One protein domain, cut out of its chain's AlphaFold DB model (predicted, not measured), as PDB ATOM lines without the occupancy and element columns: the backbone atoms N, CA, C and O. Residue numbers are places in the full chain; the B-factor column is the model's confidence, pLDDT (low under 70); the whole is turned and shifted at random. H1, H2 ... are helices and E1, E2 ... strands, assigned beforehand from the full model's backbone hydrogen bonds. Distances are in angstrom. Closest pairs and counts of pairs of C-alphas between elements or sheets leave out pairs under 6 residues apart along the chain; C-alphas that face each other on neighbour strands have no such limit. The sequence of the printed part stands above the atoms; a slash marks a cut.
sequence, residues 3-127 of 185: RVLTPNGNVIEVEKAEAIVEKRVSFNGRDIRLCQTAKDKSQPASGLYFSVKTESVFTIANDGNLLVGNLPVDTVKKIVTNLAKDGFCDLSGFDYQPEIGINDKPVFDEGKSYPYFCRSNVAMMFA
ATOM      1  N   ARG A   3      94.631 115.371  79.450       91.56
ATOM      2  CA  ARG A   3      94.837 114.023  79.984       91.56
ATOM      3  C   ARG A   3      94.110 113.859  81.310       91.56
ATOM      4  O   ARG A   3      94.080 114.785  82.120       91.56
ATOM      5  N   VAL A   4      93.552 112.680  81.536       91.38
ATOM      6  CA  VAL A   4      92.794 112.359  82.745       91.38
ATOM      7  C   VAL A   4      93.332 111.063  83.333       91.38
ATOM      8  O   VAL A   4      93.345 110.048  82.640       91.38
ATOM      9  N   LEU A   5      93.772 111.098  84.593       93.06
ATOM     10  CA  LEU A   5      94.028 109.898  85.388       93.06
ATOM     11  C   LEU A   5      92.700 109.436  85.992       93.06
ATOM     12  O   LEU A   5      92.104 110.132  86.812       93.06
ATOM     13  N   THR A   6      92.202 108.296  85.529       89.81
ATOM     14  CA  THR A   6      90.894 107.754  85.887       89.81
ATOM     15  C   THR A   6      90.923 107.031  87.238       89.81
ATOM     16  O   THR A   6      91.987 106.608  87.691       89.81
ATOM     17  N   PRO A   7      89.753 106.797  87.864       89.19
ATOM     18  CA  PRO A   7      89.643 106.097  89.152       89.19
ATOM     19  C   PRO A   7      90.292 104.713  89.202       89.19
ATOM     20  O   PRO A   7      90.757 104.269  90.242       89.19
ATOM     21  N   ASN A   8      90.356 104.031  88.062       84.69
ATOM     22  CA  ASN A   8      90.992 102.722  87.932       84.69
ATOM     23  C   ASN A   8      92.501 102.794  87.608       84.69
ATOM     24  O   ASN A   8      93.089 101.776  87.254       84.69
ATOM     25  N   GLY A   9      93.119 103.976  87.695       86.81
ATOM     26  CA  GLY A   9      94.562 104.168  87.540       86.81
ATOM     27  C   GLY A   9      95.064 104.310  86.100       86.81
ATOM     28  O   GLY A   9      96.274 104.321  85.886       86.81
ATOM     29  N   ASN A  10      94.177 104.436  85.107       88.19
ATOM     30  CA  ASN A  10      94.580 104.615  83.710       88.19
ATOM     31  C   ASN A  10      94.708 106.097  83.354       88.19
ATOM     32  O   ASN A  10      93.904 106.921  83.778       88.19
ATOM     33  N   VAL A  11      95.689 106.447  82.525       90.19
ATOM     34  CA  VAL A  11      95.780 107.796  81.953       90.19
ATOM     35  C   VAL A  11      95.216 107.760  80.544       90.19
ATOM     36  O   VAL A  11      95.741 107.042  79.696       90.19
ATOM     37  N   ILE A  12      94.175 108.550  80.293       87.69
ATOM     38  CA  ILE A  12      93.555 108.654  78.972       87.69
ATOM     39  C   ILE A  12      93.647 110.070  78.412       87.69
ATOM     40  O   ILE A  12      93.674 111.054  79.157       87.69
ATOM     41  N   GLU A  13      93.672 110.176  77.088       88.56
ATOM     42  CA  GLU A  13      93.622 111.452  76.379       88.56
ATOM     43  C   GLU A  13      92.178 111.827  76.055       88.56
ATOM     44  O   GLU A  13      91.406 111.023  75.538       88.56
ATOM     45  N   VAL A  14      91.814 113.074  76.352       88.12
ATOM     46  CA  VAL A  14      90.462 113.593  76.138       88.12
ATOM     47  C   VAL A  14      90.508 114.825  75.241       88.12
ATOM     48  O   VAL A  14      91.406 115.669  75.328       88.12
ATOM     49  N   GLU A  15      89.521 114.925  74.359       88.38
ATOM     50  CA  GLU A  15      89.355 116.046  73.437       88.38
ATOM     51  C   GLU A  15      88.701 117.238  74.134       88.38
ATOM     52  O   GLU A  15      89.091 118.387  73.924       88.38
ATOM     53  N   LYS A  16      87.720 116.954  74.993       88.50
ATOM     54  CA  LYS A  16      86.885 117.963  75.639       88.50
ATOM     55  C   LYS A  16      86.569 117.562  77.074       88.50
ATOM     56  O   LYS A  16      86.383 116.383  77.358       88.50
ATOM     57  N   ALA A  17      86.476 118.555  77.951       90.88
ATOM     58  CA  ALA A  17      85.980 118.414  79.314       90.88
ATOM     59  C   ALA A  17      84.892 119.468  79.554       90.88
ATOM     60  O   ALA A  17      85.107 120.654  79.302       90.88
ATOM     61  N   GLU A  18      83.728 119.038  80.025       91.56
ATOM     62  CA  GLU A  18      82.555 119.881  80.243       91.56
ATOM     63  C   GLU A  18      82.078 119.749  81.684       91.56
ATOM     64  O   GLU A  18      81.808 118.649  82.158       91.56
ATOM     65  N   ALA A  19      81.951 120.878  82.379       92.75
ATOM     66  CA  ALA A  19      81.306 120.910  83.683       92.75
ATOM     67  C   ALA A  19      79.801 120.683  83.514       92.75
ATOM     68  O   ALA A  19      79.182 121.276  82.628       92.75
ATOM     69  N   ILE A  20      79.211 119.848  84.365       91.19
ATOM     70  CA  ILE A  20      77.783 119.521  84.308       91.19
ATOM     71  C   ILE A  20      77.092 119.899  85.613       91.19
ATOM     72  O   ILE A  20      77.672 119.806  86.695       91.19
ATOM     73  N   VAL A  21      75.835 120.301  85.493       89.25
ATOM     74  CA  VAL A  21      74.929 120.556  86.607       89.25
ATOM     75  C   VAL A  21      73.941 119.404  86.674       89.25
ATOM     76  O   VAL A  21      73.248 119.123  85.693       89.25
ATOM     77  N   GLU A  22      73.866 118.760  87.836       86.75
ATOM     78  CA  GLU A  22      72.893 117.711  88.127       86.75
ATOM     79  C   GLU A  22      71.879 118.200  89.157       86.75
ATOM     80  O   GLU A  22      72.257 118.789  90.168       86.75
ATOM     81  N   LYS A  23      70.592 117.928  88.929       83.75
ATOM     82  CA  LYS A  23      69.524 118.274  89.870       83.75
ATOM     83  C   LYS A  23      68.470 117.178  89.945       83.75
ATOM     84  O   LYS A  23      68.124 116.582  88.926       83.75
ATOM     85  N   ARG A  24      67.941 116.932  91.148       81.25
ATOM     86  CA  ARG A  24      66.724 116.132  91.351       81.25
ATOM     87  C   ARG A  24      65.508 117.036  91.346       81.25
ATOM     88  O   ARG A  24      65.503 118.076  92.001       81.25
ATOM     89  N   VAL A  25      64.488 116.626  90.610       81.44
ATOM     90  CA  VAL A  25      63.186 117.283  90.600       81.44
ATOM     91  C   VAL A  25      62.129 116.219  90.823       81.44
ATOM     92  O   VAL A  25      62.012 115.292  90.022       81.44
ATOM     93  N   SER A  26      61.366 116.348  91.903       81.25
ATOM     94  CA  SER A  26      60.207 115.495  92.136       81.25
ATOM     95  C   SER A  26      59.089 115.902  91.177       81.25
ATOM     96  O   SER A  26      58.679 117.062  91.137       81.25
ATOM     97  N   PHE A  27      58.611 114.955  90.380       80.00
ATOM     98  CA  PHE A  27      57.558 115.159  89.397       80.00
ATOM     99  C   PHE A  27      56.682 113.909  89.318       80.00
ATOM    100  O   PHE A  27      57.167 112.811  89.038       80.00
ATOM    101  N   ASN A  28      55.382 114.082  89.571       86.81
ATOM    102  CA  ASN A  28      54.400 112.996  89.602       86.81
ATOM    103  C   ASN A  28      54.834 111.809  90.496       86.81
ATOM    104  O   ASN A  28      54.929 110.669  90.043       86.81
ATOM    105  N   GLY A  29      55.208 112.104  91.747       82.44
ATOM    106  CA  GLY A  29      55.627 111.099  92.734       82.44
ATOM    107  C   GLY A  29      56.970 110.412  92.452       82.44
ATOM    108  O   GLY A  29      57.332 109.478  93.163       82.44
ATOM    109  N   ARG A  30      57.719 110.846  91.429       76.75
ATOM    110  CA  ARG A  30      59.031 110.290  91.070       76.75
ATOM    111  C   ARG A  30      60.107 111.362  91.087       76.75
ATOM    112  O   ARG A  30      59.880 112.472  90.619       76.75
ATOM    113  N   ASP A  31      61.299 111.003  91.543       75.25
ATOM    114  CA  ASP A  31      62.469 111.869  91.426       75.25
ATOM    115  C   ASP A  31      63.111 111.714  90.048       75.25
ATOM    116  O   ASP A  31      63.614 110.651  89.678       75.25
ATOM    117  N   ILE A  32      63.107 112.801  89.284       78.00
ATOM    118  CA  ILE A  32      63.711 112.885  87.959       78.00
ATOM    119  C   ILE A  32      65.093 113.523  88.076       78.00
ATOM    120  O   ILE A  32      65.261 114.577  88.696       78.00
ATOM    121  N   ARG A  33      66.089 112.904  87.435       81.19
ATOM    122  CA  ARG A  33      67.419 113.494  87.249       81.19
ATOM    123  C   ARG A  33      67.412 114.427  86.045       81.19
ATOM    124  O   ARG A  33      67.201 113.978  84.921       81.19
ATOM    125  N   LEU A  34      67.747 115.690  86.269       82.50
ATOM    126  CA  LEU A  34      68.085 116.644  85.219       82.50
ATOM    127  C   LEU A  34      69.603 116.820  85.181       82.50
ATOM    128  O   LEU A  34      70.230 117.007  86.223       82.50
ATOM    129  N   CYS A  35      70.189 116.741  83.988       84.38
ATOM    130  CA  CYS A  35      71.627 116.881  83.768       84.38
ATOM    131  C   CYS A  35      71.876 117.756  82.539       84.38
ATOM    132  O   CYS A  35      71.389 117.445  81.449       84.38
ATOM    133  N   GLN A  36      72.627 118.843  82.710       86.75
ATOM    134  CA  GLN A  36      72.957 119.783  81.638       86.75
ATOM    135  C   GLN A  36      74.412 120.233  81.731       86.75
ATOM    136  O   GLN A  36      74.977 120.304  82.820       86.75
ATOM    137  N   THR A  37      75.011 120.583  80.593       89.12
ATOM    138  CA  THR A  37      76.301 121.280  80.580       89.12
ATOM    139  C   THR A  37      76.130 122.670  81.195       89.12
ATOM    140  O   THR A  37      75.194 123.396  80.852       89.12
ATOM    141  N   ALA A  38      77.035 123.053  82.094       88.75
ATOM    142  CA  ALA A  38      77.075 124.396  82.659       88.75
ATOM    143  C   ALA A  38      77.351 125.430  81.553       88.75
ATOM    144  O   ALA A  38      78.238 125.242  80.719       88.75
ATOM    145  N   LYS A  39      76.596 126.531  81.545       87.38
ATOM    146  CA  LYS A  39      76.738 127.603  80.544       87.38
ATOM    147  C   LYS A  39      77.912 128.530  80.868       87.38
ATOM    148  O   LYS A  39      78.514 129.107  79.968       87.38
ATOM    149  N   ASP A  40      78.236 128.667  82.148       86.00
ATOM    150  CA  ASP A  40      79.265 129.533  82.698       86.00
ATOM    151  C   ASP A  40      79.748 129.027  84.078       86.00
ATOM    152  O   ASP A  40      79.331 127.987  84.588       86.00
ATOM    153  N   LYS A  41      80.688 129.754  84.692       82.06
ATOM    154  CA  LYS A  41      81.333 129.359  85.959       82.06
ATOM    155  C   LYS A  41      80.491 129.640  87.211       82.06
ATOM    156  O   LYS A  41      80.913 129.269  88.308       82.06
ATOM    157  N   SER A  42      79.366 130.345  87.076       86.19
ATOM    158  CA  SER A  42      78.486 130.689  88.197       86.19
ATOM    159  C   SER A  42      77.550 129.544  88.570       86.19
ATOM    160  O   SER A  42      77.160 129.445  89.734       86.19
ATOM    161  N   GLN A  43      77.224 128.654  87.623       88.56
ATOM    162  CA  GLN A  43      76.352 127.525  87.924       88.56
ATOM    163  C   GLN A  43      77.020 126.523  88.881       88.56
ATOM    164  O   GLN A  43      78.235 126.302  88.811       88.56
ATOM    165  N   PRO A  44      76.233 125.884  89.767       91.00
ATOM    166  CA  PRO A  44      76.727 124.910  90.732       91.00
ATOM    167  C   PRO A  44      76.979 123.560  90.048       91.00
ATOM    168  O   PRO A  44      76.230 122.605  90.220       91.00
ATOM    169  N   ALA A  45      78.018 123.497  89.218       92.44
ATOM    170  CA  ALA A  45      78.393 122.263  88.549       92.44
ATOM    171  C   ALA A  45      78.873 121.222  89.569       92.44
ATOM    172  O   ALA A  45      79.773 121.497  90.361       92.44
ATOM    173  N   SER A  46      78.281 120.033  89.519       93.38
ATOM    174  CA  SER A  46      78.535 118.904  90.417       93.38
ATOM    175  C   SER A  46      79.143 117.705  89.689       93.38
ATOM    176  O   SER A  46      79.253 116.622  90.250       93.38
ATOM    177  N   GLY A  47      79.576 117.870  88.440       93.25
ATOM    178  CA  GLY A  47      80.259 116.807  87.719       93.25
ATOM    179  C   GLY A  47      81.054 117.295  86.519       93.25
ATOM    180  O   GLY A  47      81.071 118.484  86.185       93.25
ATOM    181  N   LEU A  48      81.685 116.336  85.852       93.31
ATOM    182  CA  LEU A  48      82.495 116.515  84.661       93.31
ATOM    183  C   LEU A  48      82.194 115.412  83.653       93.31
ATOM    184  O   LEU A  48      82.227 114.224  83.979       93.31
ATOM    185  N   TYR A  49      81.955 115.823  82.417       92.12
ATOM    186  CA  TYR A  49      81.832 114.947  81.267       92.12
ATOM    187  C   TYR A  49      83.045 115.128  80.356       92.12
ATOM    188  O   TYR A  49      83.388 116.254  79.993       92.12
ATOM    189  N   PHE A  50      83.698 114.028  79.993       90.06
ATOM    190  CA  PHE A  50      84.882 114.032  79.148       90.06
ATOM    191  C   PHE A  50      84.613 113.297  77.843       90.06
ATOM    192  O   PHE A  50      84.238 112.122  77.849       90.06
ATOM    193  N   SER A  51      84.868 113.978  76.731       86.75
ATOM    194  CA  SER A  51      84.813 113.375  75.403       86.75
ATOM    195  C   SER A  51      86.182 112.818  75.043       86.75
ATOM    196  O   SER A  51      87.170 113.558  75.035       86.75
ATOM    197  N   VAL A  52      86.241 111.527  74.734       83.75
ATOM    198  CA  VAL A  52      87.467 110.866  74.271       83.75
ATOM    199  C   VAL A  52      87.526 110.965  72.752       83.75
ATOM    200  O   VAL A  52      86.533 110.705  72.070       83.75
ATOM    201  N   LYS A  53      88.690 111.341  72.213       72.38
ATOM    202  CA  LYS A  53      88.891 111.358  70.764       72.38
ATOM    203  C   LYS A  53      88.934 109.916  70.269       72.38
ATOM    204  O   LYS A  53      89.838 109.170  70.626       72.38
ATOM    205  N   THR A  54      87.976 109.527  69.438       66.06
ATOM    206  CA  THR A  54      87.928 108.183  68.860       66.06
ATOM    207  C   THR A  54      87.557 108.233  67.389       66.06
ATOM    208  O   THR A  54      86.695 109.008  66.981       66.06
ATOM    209  N   GLU A  55      88.202 107.381  66.596       60.62
ATOM    210  CA  GLU A  55      87.929 107.240  65.162       60.62
ATOM    211  C   GLU A  55      86.947 106.096  64.855       60.62
ATOM    212  O   GLU A  55      86.603 105.865  63.699       60.62
ATOM    213  N   SER A  56      86.463 105.373  65.878       62.09
ATOM    214  CA  SER A  56      85.567 104.223  65.708       62.09
ATOM    215  C   SER A  56      84.472 104.145  66.771       62.09
ATOM    216  O   SER A  56      84.712 104.315  67.970       62.09
ATOM    217  N   VAL A  57      83.263 103.787  66.326       57.59
ATOM    218  CA  VAL A  57      82.094 103.505  67.179       57.59
ATOM    219  C   VAL A  57      82.352 102.319  68.118       57.59
ATOM    220  O   VAL A  57      81.873 102.309  69.247       57.59
ATOM    221  N   PHE A  58      83.165 101.344  67.700       52.62
ATOM    222  CA  PHE A  58      83.507 100.181  68.531       52.62
ATOM    223  C   PHE A  58      84.391 100.555  69.729       52.62
ATOM    224  O   PHE A  58      84.307  99.942  70.792       52.62
ATOM    225  N   THR A  59      85.210 101.596  69.581       55.16
ATOM    226  CA  THR A  59      86.053 102.123  70.659       55.16
ATOM    227  C   THR A  59      85.231 102.957  71.647       55.16
ATOM    228  O   THR A  59      85.517 102.910  72.834       55.16
ATOM    229  N   ILE A  60      84.138 103.612  71.219       55.09
ATOM    230  CA  ILE A  60      83.185 104.287  72.133       55.09
ATOM    231  C   ILE A  60      82.573 103.293  73.134       55.09
ATOM    232  O   ILE A  60      82.310 103.648  74.281       55.09
ATOM    233  N   ALA A  61      82.358 102.044  72.716       53.31
ATOM    234  CA  ALA A  61      81.804 101.014  73.589       53.31
ATOM    235  C   ALA A  61      82.793 100.548  74.677       53.31
ATOM    236  O   ALA A  61      82.347 100.138  75.747       53.31
ATOM    237  N   ASN A  62      84.107 100.634  74.431       53.19
ATOM    238  CA  ASN A  62      85.142 100.048  75.293       53.19
ATOM    239  C   ASN A  62      85.965 101.103  76.059       53.19
ATOM    240  O   ASN A  62      86.072 101.002  77.278       53.19
ATOM    241  N   ASP A  63      86.430 102.153  75.379       61.22
ATOM    242  CA  ASP A  63      87.279 103.238  75.907       61.22
ATOM    243  C   ASP A  63      86.618 104.617  75.709       61.22
ATOM    244  O   ASP A  63      87.275 105.623  75.438       61.22
ATOM    245  N   GLY A  64      85.285 104.650  75.748       75.31
ATOM    246  CA  GLY A  64      84.499 105.817  75.374       75.31
ATOM    247  C   GLY A  64      84.502 106.943  76.402       75.31
ATOM    248  O   GLY A  64      85.305 107.004  77.330       75.31
ATOM    249  N   ASN A  65      83.546 107.853  76.222       85.88
ATOM    250  CA  ASN A  65      83.399 109.046  77.048       85.88
ATOM    251  C   ASN A  65      83.328 108.710  78.539       85.88
ATOM    252  O   ASN A  65      82.824 107.659  78.944       85.88
ATOM    253  N   LEU A  66      83.812 109.636  79.358       89.25
ATOM    254  CA  LEU A  66      83.801 109.494  80.805       89.25
ATOM    255  C   LEU A  66      82.817 110.466  81.428       89.25
ATOM    256  O   LEU A  66      82.652 111.595  80.970       89.25
ATOM    257  N   LEU A  67      82.230 110.045  82.537       90.94
ATOM    258  CA  LEU A  67      81.406 110.890  83.375       90.94
ATOM    259  C   LEU A  67      81.796 110.660  84.830       90.94
ATOM    260  O   LEU A  67      81.736 109.533  85.315       90.94
ATOM    261  N   VAL A  68      82.152 111.736  85.525       93.44
ATOM    262  CA  VAL A  68      82.176 111.754  86.988       93.44
ATOM    263  C   VAL A  68      81.110 112.725  87.452       93.44
ATOM    264  O   VAL A  68      81.166 113.903  87.106       93.44
ATOM    265  N   GLY A  69      80.151 112.242  88.228       92.69
ATOM    266  CA  GLY A  69      79.122 113.085  88.824       92.69
ATOM    267  C   GLY A  69      79.161 113.052  90.342       92.69
ATOM    268  O   GLY A  69      79.953 112.332  90.952       92.69
ATOM    269  N   ASN A  70      78.290 113.855  90.939       93.38
ATOM    270  CA  ASN A  70      78.212 114.068  92.381       93.38
ATOM    271  C   ASN A  70      79.533 114.483  93.064       93.38
ATOM    272  O   ASN A  70      79.830 114.073  94.181       93.38
ATOM    273  N   LEU A  71      80.344 115.300  92.399       94.38
ATOM    274  CA  LEU A  71      81.487 115.977  93.001       94.38
ATOM    275  C   LEU A  71      81.036 117.247  93.745       94.38
ATOM    276  O   LEU A  71      80.117 117.933  93.285       94.38
ATOM    277  N   PRO A  72      81.733 117.644  94.826       93.19
ATOM    278  CA  PRO A  72      81.539 118.955  95.432       93.19
ATOM    279  C   PRO A  72      81.784 120.082  94.419       93.19
ATOM    280  O   PRO A  72      82.756 120.047  93.658       93.19
ATOM    281  N   VAL A  73      80.952 121.124  94.450       92.69
ATOM    282  CA  VAL A  73      81.004 122.235  93.476       92.69
ATOM    283  C   VAL A  73      82.385 122.898  93.415       92.69
ATOM    284  O   VAL A  73      82.909 123.186  92.335       92.69
ATOM    285  N   ASP A  74      83.022 123.108  94.567       92.81
ATOM    286  CA  ASP A  74      84.359 123.707  94.627       92.81
ATOM    287  C   ASP A  74      85.439 122.794  94.036       92.81
ATOM    288  O   ASP A  74      86.407 123.278  93.445       92.81
ATOM    289  N   THR A  75      85.266 121.476  94.144       93.75
ATOM    290  CA  THR A  75      86.153 120.485  93.525       93.75
ATOM    291  C   THR A  75      86.049 120.551  92.008       93.75
ATOM    292  O   THR A  75      87.078 120.629  91.335       93.75
ATOM    293  N   VAL A  76      84.833 120.622  91.457       93.88
ATOM    294  CA  VAL A  76      84.625 120.774  90.007       93.88
ATOM    295  C   VAL A  76      85.285 122.057  89.500       93.88
ATOM    296  O   VAL A  76      86.040 122.020  88.529       93.88
ATOM    297  N   LYS A  77      85.094 123.187  90.193       92.06
ATOM    298  CA  LYS A  77      85.733 124.467  89.830       92.06
ATOM    299  C   LYS A  77      87.261 124.380  89.821       92.06
ATOM    300  O   LYS A  77      87.897 124.909  88.901       92.06
ATOM    301  N   LYS A  78      87.856 123.714  90.818       92.50
ATOM    302  CA  LYS A  78      89.307 123.475  90.879       92.50
ATOM    303  C   LYS A  78      89.774 122.617  89.707       92.50
ATOM    304  O   LYS A  78      90.707 123.016  89.017       92.50
ATOM    305  N   ILE A  79      89.091 121.507  89.429       92.94
ATOM    306  CA  ILE A  79      89.438 120.608  88.323       92.94
ATOM    307  C   ILE A  79      89.367 121.333  86.975       92.94
ATOM    308  O   ILE A  79      90.330 121.289  86.217       92.94
ATOM    309  N   VAL A  80      88.278 122.050  86.686       91.25
ATOM    310  CA  VAL A  80      88.132 122.814  85.431       91.25
ATOM    311  C   VAL A  80      89.246 123.852  85.287       91.25
ATOM    312  O   VAL A  80      89.793 124.039  84.202       91.25
ATOM    313  N   THR A  81      89.612 124.517  86.385       89.94
ATOM    314  CA  THR A  81      90.705 125.498  86.389       89.94
ATOM    315  C   THR A  81      92.057 124.840  86.117       89.94
ATOM    316  O   THR A  81      92.840 125.382  85.341       89.94
ATOM    317  N   ASN A  82      92.326 123.677  86.714       89.19
ATOM    318  CA  ASN A  82      93.571 122.935  86.515       89.19
ATOM    319  C   ASN A  82      93.656 122.351  85.100       89.19
ATOM    320  O   ASN A  82      94.679 122.493  84.443       89.19
ATOM    321  N   LEU A  83      92.560 121.802  84.570       90.25
ATOM    322  CA  LEU A  83      92.485 121.340  83.182       90.25
ATOM    323  C   LEU A  83      92.790 122.463  82.187       90.25
ATOM    324  O   LEU A  83      93.504 122.236  81.215       90.25
ATOM    325  N   ALA A  84      92.299 123.678  82.445       88.19
ATOM    326  CA  ALA A  84      92.573 124.835  81.597       88.19
ATOM    327  C   ALA A  84      94.034 125.322  81.671       88.19
ATOM    328  O   ALA A  84      94.515 125.917  80.708       88.19
ATOM    329  N   LYS A  85      94.727 125.102  82.796       89.88
ATOM    330  CA  LYS A  85      96.122 125.529  83.006       89.88
ATOM    331  C   LYS A  85      97.132 124.475  82.562       89.88
ATOM    332  O   LYS A  85      98.026 124.772  81.778       89.88
ATOM    333  N   ASP A  86      96.961 123.255  83.056       91.38
ATOM    334  CA  ASP A  86      97.962 122.189  83.006       91.38
ATOM    335  C   ASP A  86      97.588 121.091  82.001       91.38
ATOM    336  O   ASP A  86      98.403 120.224  81.677       91.38
ATOM    337  N   GLY A  87      96.344 121.093  81.505       91.75
ATOM    338  CA  GLY A  87      95.844 120.056  80.604       91.75
ATOM    339  C   GLY A  87      95.807 118.668  81.247       91.75
ATOM    340  O   GLY A  87      95.803 117.670  80.532       91.75
ATOM    341  N   PHE A  88      95.813 118.583  82.577       93.06
ATOM    342  CA  PHE A  88      95.798 117.328  83.317       93.06
ATOM    343  C   PHE A  88      94.800 117.388  84.474       93.06
ATOM    344  O   PHE A  88      94.673 118.411  85.147       93.06
ATOM    345  N   CYS A  89      94.101 116.280  84.708       92.88
ATOM    346  CA  CYS A  89      93.244 116.086  85.868       92.88
ATOM    347  C   CYS A  89      93.494 114.715  86.484       92.88
ATOM    348  O   CYS A  89      93.509 113.710  85.775       92.88
ATOM    349  N   ASP A  90      93.599 114.685  87.808       93.19
ATOM    350  CA  ASP A  90      93.612 113.455  88.586       93.19
ATOM    351  C   ASP A  90      92.239 113.214  89.218       93.19
ATOM    352  O   ASP A  90      91.749 114.036  89.994       93.19
ATOM    353  N   LEU A  91      91.609 112.104  88.840       93.44
ATOM    354  CA  LEU A  91      90.347 111.620  89.397       93.44
ATOM    355  C   LEU A  91      90.554 110.358  90.249       93.44
ATOM    356  O   LEU A  91      89.602 109.845  90.814       93.44
ATOM    357  N   SER A  92      91.773 109.836  90.372       92.75
ATOM    358  CA  SER A  92      92.037 108.615  91.146       92.75
ATOM    359  C   SER A  92      91.982 108.811  92.660       92.75
ATOM    360  O   SER A  92      91.786 107.852  93.396       92.75
ATOM    361  N   GLY A  93      92.112 110.054  93.129       91.12
ATOM    362  CA  GLY A  93      92.177 110.379  94.555       91.12
ATOM    363  C   GLY A  93      90.836 110.448  95.294       91.12
ATOM    364  O   GLY A  93      90.835 110.861  96.451       91.12
ATOM    365  N   PHE A  94      89.709 110.118  94.658       92.56
ATOM    366  CA  PHE A  94      88.395 110.143  95.311       92.56
ATOM    367  C   PHE A  94      87.955 108.746  95.753       92.56
ATOM    368  O   PHE A  94      88.177 107.763  95.050       92.56
ATOM    369  N   ASP A  95      87.240 108.684  96.874       93.56
ATOM    370  CA  ASP A  95      86.468 107.503  97.252       93.56
ATOM    371  C   ASP A  95      85.166 107.490  96.447       93.56
ATOM    372  O   ASP A  95      84.362 108.418  96.540       93.56
ATOM    373  N   TYR A  96      84.968 106.464  95.623       93.62
ATOM    374  CA  TYR A  96      83.829 106.372  94.709       93.62
ATOM    375  C   TYR A  96      82.687 105.530  95.274       93.62
ATOM    376  O   TYR A  96      82.885 104.609  96.068       93.62
ATOM    377  N   GLN A  97      81.476 105.805  94.787       93.25
ATOM    378  CA  GLN A  97      80.378 104.842  94.849       93.25
ATOM    379  C   GLN A  97      80.789 103.519  94.168       93.25
ATOM    380  O   GLN A  97      81.647 103.534  93.278       93.25
ATOM    381  N   PRO A  98      80.173 102.380  94.544       88.50
ATOM    382  CA  PRO A  98      80.353 101.117  93.832       88.50
ATOM    383  C   PRO A  98      80.144 101.268  92.320       88.50
ATOM    384  O   PRO A  98      79.398 102.144  91.880       88.50
ATOM    385  N   GLU A  99      80.806 100.416  91.533       81.94
ATOM    386  CA  GLU A  99      80.733 100.478  90.070       81.94
ATOM    387  C   GLU A  99      79.275 100.432  89.594       81.94
ATOM    388  O   GLU A  99      78.503  99.558  89.985       81.94
ATOM    389  N   ILE A 100      78.914 101.410  88.762       76.69
ATOM    390  CA  ILE A 100      77.548 101.611  88.284       76.69
ATOM    391  C   ILE A 100      77.402 100.920  86.936       76.69
ATOM    392  O   ILE A 100      77.996 101.334  85.936       76.69
ATOM    393  N   GLY A 101      76.598  99.863  86.910       70.25
ATOM    394  CA  GLY A 101      76.177  99.184  85.701       70.25
ATOM    395  C   GLY A 101      75.015  99.886  85.000       70.25
ATOM    396  O   GLY A 101      74.505 100.924  85.415       70.25
ATOM    397  N   ILE A 102      74.556  99.281  83.905       66.50
ATOM    398  CA  ILE A 102      73.486  99.836  83.064       66.50
ATOM    399  C   ILE A 102      72.116  99.913  83.766       66.50
ATOM    400  O   ILE A 102      71.263 100.705  83.368       66.50
ATOM    401  N   ASN A 103      71.914  99.089  84.796       70.50
ATOM    402  CA  ASN A 103      70.661  98.980  85.545       70.50
ATOM    403  C   ASN A 103      70.701  99.722  86.887       70.50
ATOM    404  O   ASN A 103      69.701  99.741  87.604       70.50
ATOM    405  N   ASP A 104      71.841 100.322  87.229       74.75
ATOM    406  CA  ASP A 104      72.051 100.975  88.511       74.75
ATOM    407  C   ASP A 104      71.719 102.468  88.422       74.75
ATOM    408  O   ASP A 104      71.878 103.116  87.383       74.75
ATOM    409  N   LYS A 105      71.241 103.037  89.533       77.50
ATOM    410  CA  LYS A 105      70.920 104.465  89.640       77.50
ATOM    411  C   LYS A 105      71.967 105.134  90.540       77.50
ATOM    412  O   LYS A 105      71.988 104.821  91.731       77.50
ATOM    413  N   PRO A 106      72.806 106.057  90.028       83.31
ATOM    414  CA  PRO A 106      73.747 106.784  90.873       83.31
ATOM    415  C   PRO A 106      73.019 107.576  91.959       83.31
ATOM    416  O   PRO A 106      71.952 108.161  91.727       83.31
ATOM    417  N   VAL A 107      73.641 107.676  93.132       86.12
ATOM    418  CA  VAL A 107      73.260 108.688  94.118       86.12
ATOM    419  C   VAL A 107      73.883 110.017  93.698       86.12
ATOM    420  O   VAL A 107      75.063 110.083  93.361       86.12
ATOM    421  N   PHE A 108      73.082 111.078  93.681       84.25
ATOM    422  CA  PHE A 108      73.552 112.429  93.397       84.25
ATOM    423  C   PHE A 108      72.753 113.418  94.243       84.25
ATOM    424  O   PHE A 108      71.521 113.428  94.211       84.25
ATOM    425  N   ASP A 109      73.473 114.195  95.040       85.62
ATOM    426  CA  ASP A 109      72.980 115.033  96.129       85.62
ATOM    427  C   ASP A 109      73.855 116.284  96.315       85.62
ATOM    428  O   ASP A 109      74.059 116.764  97.429       85.62
ATOM    429  N   GLU A 110      74.349 116.818  95.193       79.44
ATOM    430  CA  GLU A 110      75.183 118.026  95.121       79.44
ATOM    431  C   GLU A 110      76.551 117.861  95.814       79.44
ATOM    432  O   GLU A 110      77.124 118.816  96.338       79.44
ATOM    433  N   GLY A 111      77.095 116.641  95.785       82.62
ATOM    434  CA  GLY A 111      78.422 116.319  96.308       82.62
ATOM    435  C   GLY A 111      78.470 116.059  97.811       82.62
ATOM    436  O   GLY A 111      79.538 116.195  98.406       82.62
ATOM    437  N   LYS A 112      77.333 115.720  98.434       86.56
ATOM    438  CA  LYS A 112      77.285 115.319  99.851       86.56
ATOM    439  C   LYS A 112      77.681 113.851 100.022       86.56
ATOM    440  O   LYS A 112      78.391 113.519 100.966       86.56
ATOM    441  N   SER A 113      77.238 112.995  99.108       91.62
ATOM    442  CA  SER A 113      77.653 111.597  98.990       91.62
ATOM    443  C   SER A 113      78.913 111.457  98.132       91.62
ATOM    444  O   SER A 113      79.360 112.405  97.486       91.62
ATOM    445  N   TYR A 114      79.471 110.246  98.088       94.44
ATOM    446  CA  TYR A 114      80.617 109.933  97.235       94.44
ATOM    447  C   TYR A 114      80.328 110.226  95.751       94.44
ATOM    448  O   TYR A 114      79.182 110.074  95.310       94.44
ATOM    449  N   PRO A 115      81.333 110.629  94.955       94.94
ATOM    450  CA  PRO A 115      81.196 110.730  93.513       94.94
ATOM    451  C   PRO A 115      80.899 109.370  92.887       94.94
ATOM    452  O   PRO A 115      81.289 108.319  93.397       94.94
ATOM    453  N   TYR A 116      80.245 109.397  91.734       93.25
ATOM    454  CA  TYR A 116      80.085 108.214  90.901       93.25
ATOM    455  C   TYR A 116      80.875 108.357  89.603       93.25
ATOM    456  O   TYR A 116      81.073 109.467  89.105       93.25
ATOM    457  N   PHE A 117      81.314 107.229  89.049       91.75
ATOM    458  CA  PHE A 117      82.093 107.177  87.818       91.75
ATOM    459  C   PHE A 117      81.440 106.239  86.806       91.75
ATOM    460  O   PHE A 117      81.219 105.064  87.089       91.75
ATOM    461  N   CYS A 118      81.170 106.762  85.612       88.12
ATOM    462  CA  CYS A 118      80.620 106.013  84.490       88.12
ATOM    463  C   CYS A 118      81.563 106.109  83.287       88.12
ATOM    464  O   CYS A 118      82.200 107.140  83.049       88.12
ATOM    465  N   ARG A 119      81.607 105.038  82.491       85.88
ATOM    466  CA  ARG A 119      82.422 104.941  81.272       85.88
ATOM    467  C   ARG A 119      81.576 104.543  80.072       85.88
ATOM    468  O   ARG A 119      80.535 103.901  80.231       85.88
ATOM    469  N   SER A 120      82.054 104.885  78.881       81.19
ATOM    470  CA  SER A 120      81.541 104.376  77.607       81.19
ATOM    471  C   SER A 120      80.016 104.546  77.497       81.19
ATOM    472  O   SER A 120      79.487 105.642  77.699       81.19
ATOM    473  N   ASN A 121      79.279 103.468  77.222       76.94
ATOM    474  CA  ASN A 121      77.824 103.502  77.069       76.94
ATOM    475  C   ASN A 121      77.093 103.989  78.327       76.94
ATOM    476  O   ASN A 121      76.118 104.731  78.212       76.94
ATOM    477  N   VAL A 122      77.583 103.637  79.518       79.69
ATOM    478  CA  VAL A 122      76.976 104.083  80.780       79.69
ATOM    479  C   VAL A 122      77.152 105.595  80.928       79.69
ATOM    480  O   VAL A 122      76.196 106.300  81.244       79.69
ATOM    481  N   ALA A 123      78.332 106.135  80.599       82.12
ATOM    482  CA  ALA A 123      78.549 107.582  80.601       82.12
ATOM    483  C   ALA A 123      77.591 108.303  79.643       82.12
ATOM    484  O   ALA A 123      77.015 109.315  80.024       82.12
ATOM    485  N   MET A 124      77.353 107.763  78.443       76.69
ATOM    486  CA  MET A 124      76.406 108.346  77.481       76.69
ATOM    487  C   MET A 124      74.950 108.331  77.967       76.69
ATOM    488  O   MET A 124      74.191 109.246  77.652       76.69
ATOM    489  N   MET A 125      74.541 107.324  78.744       76.75
ATOM    490  CA  MET A 125      73.186 107.267  79.310       76.75
ATOM    491  C   MET A 125      72.933 108.376  80.333       76.75
ATOM    492  O   MET A 125      71.815 108.893  80.412       76.75
ATOM    493  N   PHE A 126      73.974 108.756  81.078       78.94
ATOM    494  CA  PHE A 126      73.921 109.768  82.133       78.94
ATOM    495  C   PHE A 126      74.500 111.136  81.721       78.94
ATOM    496  O   PHE A 126      74.440 112.080  82.519       78.94
ATOM    497  N   ALA A 127      75.025 111.255  80.498       75.44
ATOM    498  CA  ALA A 127      75.611 112.468  79.940       75.44
ATOM    499  C   ALA A 127      74.590 113.614  79.834       75.44
ATOM    500  O   ALA A 127      73.386 113.366  79.684       75.44
TER     501      ALA A 127
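AT A GLANCE: This is residues 3 to 127 of the 185 residues of an uncharacterized protein of Eubacterium sp. CAG:86 (UniProt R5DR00). A twisted sheet of five strands, curled like part of a barrel, has helix H2 over one face and helix H3 on the other, while the small sheet E2, E1, E7 sits by the last part of H2. The hairpin of E3 and E4 makes one end of the longest axis, and H1 is a short helix beside H3. The printed part has 125 residues, with three named helices and eight named strands in the order E1 E2 E3 E4 E5 H1 E6 H2 E7 E8 H3. The large sheet runs E4, E3, E5, E6, E8, all antiparallel, and the small one E2, E1, E7 is mixed; the class is mixed, helices and strands. The whole is compact, with a radius of gyration of the C-alphas of 14.0 A and spans of 42 by 32 by 27 A.

IN THESE COORDINATES: E1, residues 3 to 5, begins at C-alpha 3 (94.837, 114.023, 79.984), and E2 is residues 11 to 14. E3, residues 16 to 27, is 32.5 A long, and E4, residues 30 to 37, is 23.0 A. E5 is residues 47 to 51, H1 residues 57 to 63 and E6 residues 66 to 69. H2, residues 73 to 86, begins at C-alpha 73 (81.004, 122.235, 93.476) and is 19.9 A long. E7 is residues 88 to 90, E8 residues 116 to 119, and H3, residues 120 to 126, ends at C-alpha 126 (73.921, 109.768, 82.133).

HOW THE PARTS SIT: The sheet E4, E3, E5, E6, E8 with H2 on one face and H3 on the other makes three layers, that is, helices on both faces of a sheet. E3 pairs with E5 over residues 16 to 20, with N 18 and O 49 2.8 A apart, and with E4 over residues 20 to 27, with N 23 and O 34 2.9 A apart. E5 and E6 are antiparallel neighbours, with N 48 and O 68 within hydrogen-bond range at 2.8 A, and E6 and E8 are antiparallel neighbours too, with N 118 and O 67 within hydrogen-bond range at 2.8 A. H2 lies over E3 and E5 at a height over the sheet of 10.2 A, and runs along the strands, at 6 degrees to E3 on the local plane. H3 is on the opposite face; its closest C-alpha to E6 is Ala 123, 5.2 A from that of Leu 67. H1 touches H3, with the C-alphas of Ala 61 and Ser 120 5.2 A apart, about perpendicular at 89 degrees; it only grazes the sheet with residues 60 to 63. E2 runs on into E3 at 86 degrees. In the small sheet E1 and E7 are parallel, with N 5 and O 89 2.9 A apart, and E1 and E2 form a hairpin, with N 4 and O 12 2.9 A apart. H2 is also on this sheet, with the C-alphas of Leu 83 and Cys 89 5.9 A apart. In H2 and H3 every O i to N i+4 pair is within hydrogen-bond range; in H1 1 of 3 is, beside 3 of 4 O i to N i+3 pairs.

THE WHOLE: The two C-alphas farthest apart are those of Asn 28 and Asp 86, at 45.0 A. The printed part has no cut. The link E7 to E8, residues 91 to 115, is long. Mean pLDDT of the printed part is 84.6, and residues 54 to 63 and residue 102 are under 70.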